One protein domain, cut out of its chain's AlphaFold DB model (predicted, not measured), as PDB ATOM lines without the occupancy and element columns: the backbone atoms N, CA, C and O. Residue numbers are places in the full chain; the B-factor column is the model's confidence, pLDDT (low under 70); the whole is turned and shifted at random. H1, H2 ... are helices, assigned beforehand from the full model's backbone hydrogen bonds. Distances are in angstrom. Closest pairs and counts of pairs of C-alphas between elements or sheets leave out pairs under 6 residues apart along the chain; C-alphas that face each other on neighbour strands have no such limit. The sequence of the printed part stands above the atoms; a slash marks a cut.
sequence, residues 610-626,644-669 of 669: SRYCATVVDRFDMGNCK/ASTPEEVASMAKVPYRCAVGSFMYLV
ATOM      1  N   SER A 610      49.198 -43.031 -36.986       87.38
ATOM      2  CA  SER A 610      48.500 -41.921 -36.311       87.38
ATOM      3  C   SER A 610      49.336 -40.637 -36.192       87.38
ATOM      4  O   SER A 610      48.808 -39.545 -36.394       87.38
ATOM      5  N   ARG A 611      50.649 -40.750 -35.939       84.00
ATOM      6  CA  ARG A 611      51.584 -39.609 -35.897       84.00
ATOM      7  C   ARG A 611      51.723 -38.927 -37.264       84.00
ATOM      8  O   ARG A 611      51.787 -37.700 -37.329       84.00
ATOM      9  N   TYR A 612      51.737 -39.695 -38.354       84.81
ATOM     10  CA  TYR A 612      51.752 -39.151 -39.716       84.81
ATOM     11  C   TYR A 612      50.396 -38.532 -40.081       84.81
ATOM     12  O   TYR A 612      50.376 -37.432 -40.623       84.81
ATOM     13  N   CYS A 613      49.274 -39.160 -39.702       85.31
ATOM     14  CA  CYS A 613      47.934 -38.582 -39.867       85.31
ATOM     15  C   CYS A 613      47.840 -37.185 -39.231       85.31
ATOM     16  O   CYS A 613      47.471 -36.236 -39.918       85.31
ATOM     17  N   ALA A 614      48.244 -37.046 -37.962       84.44
ATOM     18  CA  ALA A 614      48.294 -35.755 -37.272       84.44
ATOM     19  C   ALA A 614      49.212 -34.756 -38.000       84.44
ATOM     20  O   ALA A 614      48.777 -33.669 -38.361       84.44
ATOM     21  N   THR A 615      50.435 -35.176 -38.354       83.19
ATOM     22  CA  THR A 615      51.395 -34.338 -39.100       83.19
ATOM     23  C   THR A 615      50.828 -33.824 -40.433       83.19
ATOM     24  O   THR A 615      51.158 -32.716 -40.854       83.19
ATOM     25  N   VAL A 616      49.988 -34.606 -41.120       83.56
ATOM     26  CA  VAL A 616      49.307 -34.191 -42.361       83.56
ATOM     27  C   VAL A 616      48.155 -33.224 -42.071       83.56
ATOM     28  O   VAL A 616      48.023 -32.228 -42.779       83.56
ATOM     29  N   VAL A 617      47.359 -33.469 -41.029       83.75
ATOM     30  CA  VAL A 617      46.271 -32.574 -40.599       83.75
ATOM     31  C   VAL A 617      46.814 -31.193 -40.204       83.75
ATOM     32  O   VAL A 617      46.332 -30.182 -40.721       83.75
ATOM     33  N   ASP A 618      47.870 -31.146 -39.389       83.25
ATOM     34  CA  ASP A 618      48.523 -29.907 -38.942       83.25
ATOM     35  C   ASP A 618      49.176 -29.151 -40.112       83.25
ATOM     36  O   ASP A 618      49.058 -27.932 -40.241       83.25
ATOM     37  N   ARG A 619      49.840 -29.882 -41.022       76.94
ATOM     38  CA  ARG A 619      50.507 -29.333 -42.218       76.94
ATOM     39  C   ARG A 619      49.569 -28.525 -43.113       76.94
ATOM     40  O   ARG A 619      50.026 -27.564 -43.735       76.94
ATOM     41  N   PHE A 620      48.307 -28.935 -43.204       80.88
ATOM     42  CA  PHE A 620      47.298 -28.332 -44.074       80.88
ATOM     43  C   PHE A 620      46.244 -27.512 -43.311       80.88
ATOM     44  O   PHE A 620      45.233 -27.153 -43.905       80.88
ATOM     45  N   ASP A 621      46.476 -27.187 -42.031       78.62
ATOM     46  CA  ASP A 621      45.553 -26.392 -41.196       78.62
ATOM     47  C   ASP A 621      44.141 -27.023 -41.086       78.62
ATOM     48  O   ASP A 621      43.121 -26.349 -40.950       78.62
ATOM     49  N   MET A 622      44.072 -28.359 -41.170       77.88
ATOM     50  CA  MET A 622      42.818 -29.123 -41.237       77.88
ATOM     51  C   MET A 622      42.322 -29.621 -39.871       77.88
ATOM     52  O   MET A 622      41.344 -30.363 -39.809       77.88
ATOM     53  N   GLY A 623      42.957 -29.218 -38.762       78.94
ATOM     54  CA  GLY A 623      42.610 -29.685 -37.408       78.94
ATOM     55  C   GLY A 623      41.168 -29.383 -36.981       78.94
ATOM     56  O   GLY A 623      40.596 -30.112 -36.179       78.94
ATOM     57  N   ASN A 624      40.556 -28.351 -37.571       81.38
ATOM     58  CA  ASN A 624      39.162 -27.955 -37.333       81.38
ATOM     59  C   ASN A 624      38.187 -28.440 -38.431       81.38
ATOM     60  O   ASN A 624      37.024 -28.026 -38.455       81.38
ATOM     61  N   CYS A 625      38.628 -29.278 -39.377       78.44
ATOM     62  CA  CYS A 625      37.758 -29.796 -40.431       78.44
ATOM     63  C   CYS A 625      36.744 -30.810 -39.880       78.44
ATOM     64  O   CYS A 625      37.069 -31.669 -39.063       78.44
ATOM     65  N   LYS A 626      35.504 -30.753 -40.382       78.00
ATOM     66  CA  LYS A 626      34.472 -31.741 -40.040       78.00
ATOM     67  C   LYS A 626      34.866 -33.120 -40.595       78.00
ATOM     68  O   LYS A 626      35.182 -33.201 -41.784       78.00
ATOM     69  N   ALA A 644      40.060 -21.496 -58.765       74.81
ATOM     70  CA  ALA A 644      40.032 -20.166 -58.167       74.81
ATOM     71  C   ALA A 644      39.986 -19.078 -59.251       74.81
ATOM     72  O   ALA A 644      40.907 -18.960 -60.064       74.81
ATOM     73  N   SER A 645      38.899 -18.311 -59.255       79.88
ATOM     74  CA  SER A 645      38.606 -17.273 -60.247       79.88
ATOM     75  C   SER A 645      38.834 -15.868 -59.677       79.88
ATOM     76  O   SER A 645      39.040 -14.914 -60.428       79.88
ATOM     77  N   THR A 646      38.857 -15.747 -58.349       84.31
ATOM     78  CA  THR A 646      39.173 -14.531 -57.591       84.31
ATOM     79  C   THR A 646      40.551 -14.620 -56.911       84.31
ATOM     80  O   THR A 646      40.993 -15.716 -56.547       84.31
ATOM     81  N   PRO A 647      41.253 -13.490 -56.688       83.50
ATOM     82  CA  PRO A 647      42.486 -13.457 -55.891       83.50
ATOM     83  C   PRO A 647      42.325 -14.058 -54.486       83.50
ATOM     84  O   PRO A 647      43.247 -14.689 -53.970       83.50
ATOM     85  N   GLU A 648      41.147 -13.897 -53.887       82.31
ATOM     86  CA  GLU A 648      40.779 -14.397 -52.565       82.31
ATOM     87  C   GLU A 648      40.699 -15.931 -52.545       82.31
ATOM     88  O   GLU A 648      41.250 -16.569 -51.644       82.31
ATOM     89  N   GLU A 649      40.095 -16.548 -53.566       78.44
ATOM     90  CA  GLU A 649      40.110 -18.004 -53.745       78.44
ATOM     91  C   GLU A 649      41.526 -18.526 -54.009       78.44
ATOM     92  O   GLU A 649      41.900 -19.551 -53.440       78.44
ATOM     93  N   VAL A 650      42.345 -17.821 -54.803       79.12
ATOM     94  CA  VAL A 650      43.749 -18.212 -55.045       79.12
ATOM     95  C   VAL A 650      44.532 -18.195 -53.729       79.12
ATOM     96  O   VAL A 650      45.219 -19.166 -53.406       79.12
ATOM     97  N   ALA A 651      44.388 -17.136 -52.928       80.56
ATOM     98  CA  ALA A 651      45.018 -17.014 -51.615       80.56
ATOM     99  C   ALA A 651      44.489 -18.041 -50.594       80.56
ATOM    100  O   ALA A 651      45.226 -18.450 -49.696       80.56
ATOM    101  N   SER A 652      43.238 -18.489 -50.736       75.12
ATOM    102  CA  SER A 652      42.654 -19.564 -49.927       75.12
ATOM    103  C   SER A 652      43.208 -20.938 -50.327       75.12
ATOM    104  O   SER A 652      43.781 -21.643 -49.494       75.12
ATOM    105  N   MET A 653      43.154 -21.294 -51.617       75.00
ATOM    106  CA  MET A 653      43.679 -22.560 -52.148       75.00
ATOM    107  C   MET A 653      45.202 -22.690 -51.981       75.00
ATOM    108  O   MET A 653      45.711 -23.803 -51.856       75.00
ATOM    109  N   ALA A 654      45.939 -21.578 -51.909       73.38
ATOM    110  CA  ALA A 654      47.368 -21.577 -51.599       73.38
ATOM    111  C   ALA A 654      47.698 -22.084 -50.177       73.38
ATOM    112  O   ALA A 654      48.814 -22.552 -49.953       73.38
ATOM    113  N   LYS A 655      46.749 -22.033 -49.225       71.69
ATOM    114  CA  LYS A 655      46.928 -22.580 -47.865       71.69
ATOM    115  C   LYS A 655      46.880 -24.108 -47.849       71.69
ATOM    116  O   LYS A 655      47.665 -24.739 -47.147       71.69
ATOM    117  N   VAL A 656      45.993 -24.690 -48.660       69.94
ATOM    118  CA  VAL A 656      45.814 -26.141 -48.813       69.94
ATOM    119  C   VAL A 656      46.104 -26.531 -50.267       69.94
ATOM    120  O   VAL A 656      45.178 -26.789 -51.038       69.94
ATOM    121  N   PRO A 657      47.388 -26.569 -50.687       74.31
ATOM    122  CA  PRO A 657      47.754 -26.912 -52.056       74.31
ATOM    123  C   PRO A 657      47.360 -28.366 -52.354       74.31
ATOM    124  O   PRO A 657      48.082 -29.307 -52.022       74.31
ATOM    125  N   TYR A 658      46.200 -28.539 -52.993       72.69
ATOM    126  CA  TYR A 658      45.477 -29.810 -53.130       72.69
ATOM    127  C   TYR A 658      46.349 -30.982 -53.607       72.69
ATOM    128  O   TYR A 658      46.305 -32.065 -53.028       72.69
ATOM    129  N   ARG A 659      47.224 -30.757 -54.600       70.56
ATOM    130  CA  ARG A 659      48.171 -31.772 -55.102       70.56
ATOM    131  C   ARG A 659      49.112 -32.304 -54.010       70.56
ATOM    132  O   ARG A 659      49.425 -33.491 -54.007       70.56
ATOM    133  N   CYS A 660      49.554 -31.452 -53.088       74.06
ATOM    134  CA  CYS A 660      50.425 -31.829 -51.973       74.06
ATOM    135  C   CYS A 660      49.649 -32.543 -50.856       74.06
ATOM    136  O   CYS A 660      50.194 -33.453 -50.232       74.06
ATOM    137  N   ALA A 661      48.385 -32.170 -50.631       73.62
ATOM    138  CA  ALA A 661      47.497 -32.865 -49.698       73.62
ATOM    139  C   ALA A 661      47.189 -34.287 -50.192       73.62
ATOM    140  O   ALA A 661      47.506 -35.254 -49.504       73.62
ATOM    141  N   VAL A 662      46.716 -34.430 -51.438       73.69
ATOM    142  CA  VAL A 662      46.499 -35.733 -52.095       73.69
ATOM    143  C   VAL A 662      47.779 -36.573 -52.111       73.69
ATOM    144  O   VAL A 662      47.741 -37.740 -51.731       73.69
ATOM    145  N   GLY A 663      48.926 -35.981 -52.462       72.38
ATOM    146  CA  GLY A 663      50.219 -36.672 -52.427       72.38
ATOM    147  C   GLY A 663      50.648 -37.141 -51.029       72.38
ATOM    148  O   GLY A 663      51.345 -38.142 -50.921       72.38
ATOM    149  N   SER A 664      50.200 -36.469 -49.961       76.62
ATOM    150  CA  SER A 664      50.421 -36.915 -48.576       76.62
ATOM    151  C   SER A 664      49.454 -38.044 -48.191       76.62
ATOM    152  O   SER A 664      49.863 -39.029 -47.584       76.62
ATOM    153  N   PHE A 665      48.185 -37.965 -48.607       72.19
ATOM    154  CA  PHE A 665      47.205 -39.037 -48.380       72.19
ATOM    155  C   PHE A 665      47.549 -40.338 -49.125       72.19
ATOM    156  O   PHE A 665      47.203 -41.413 -48.647       72.19
ATOM    157  N   MET A 666      48.286 -40.275 -50.241       68.62
ATOM    158  CA  MET A 666      48.819 -41.465 -50.928       68.62
ATOM    159  C   MET A 666      49.881 -42.240 -50.119       68.62
ATOM    160  O   MET A 666      50.234 -43.347 -50.516       68.62
ATOM    161  N   TYR A 667      50.382 -41.688 -49.005       67.38
ATOM    162  CA  TYR A 667      51.297 -42.363 -48.071       67.38
ATOM    163  C   TYR A 667      50.578 -42.962 -46.838       67.38
ATOM    164  O   TYR A 667      51.231 -43.495 -45.940       67.38
ATOM    165  N   LEU A 668      49.240 -42.887 -46.783       69.38
ATOM    166  CA  LEU A 668      48.421 -43.599 -45.793       69.38
ATOM    167  C   LEU A 668      48.118 -45.033 -46.275       69.38
ATOM    168  O   LEU A 668      47.805 -45.234 -47.451       69.38
ATOM    169  N   VAL A 669      48.255 -46.020 -45.380       58.06
ATOM    170  CA  VAL A 669      48.532 -47.445 -45.705       58.06
ATOM    171  C   VAL A 669      47.533 -48.456 -45.127       58.06
ATOM    172  O   VAL A 669      47.005 -48.211 -44.025       58.06
TER     173      VAL A 669
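This is residues 610 to 626 and 644 to 669 of the 669 residues of the protein "Integrase catalytic domain-containing protein" of Aphanomyces astaci (UniProt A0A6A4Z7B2). Two short helices, H1 and H3, lie loosely side by side and run opposite ways, while the third, H2, is placed beyond them along the long axis, where residues 645 to 651 stick out from the rest. The 43 printed residues hold three named helices, H1, H2 and H3 in that order along the chain, and no named strand; the class is all helix. The whole is loose, with a radius of gyration of the C-alphas of 11.8 A, and elongated, spanning 36 by 20 by 15 A.

Begin with the longest helix, H1, residues 610 to 619, and look from it to H3, residues 658 to 665. The two are close but not clearly touching, with 2 pairs of C-alphas within 8 A; the closest C-alphas are those of Val 616 and Ser 664, 6.9 A apart. Their lines stand at a shallow tilt of 12 degrees, and they run opposite ways. H2, residues 647 to 653, is apart from H1, and its residues 647 to 651 belong to the stretch 645 to 651 that stands free. H2 and H3 meet only through their link, a tight one of 4 residues. In H1, H2 and H3 every O i to N i+4 pair is within hydrogen-bond range.

Find C-alpha 610 at (48.500, -41.921, -36.311); from there H1 runs 14.0 A to C-alpha 619. H2 begins at C-alpha 647, at (42.486, -13.457, -55.891), and is 9.9 A long. H3 is 10.5 A long and ends at C-alpha 665, at (47.205, -39.037, -48.380).

The two C-alphas farthest apart, those of Thr 646 and Val 669, are 36.2 A from each other. Look for the cut after residue 626: residues 627 to 643 are not printed, and C-alphas 626 and 644 are 22.2 A apart across it. The link from H1 to H2 runs across this cut. The mean pLDDT of the printed part is 77.3; look for values under 70 at residue 656 and residues 666 to 669, the last being the chain's last residue.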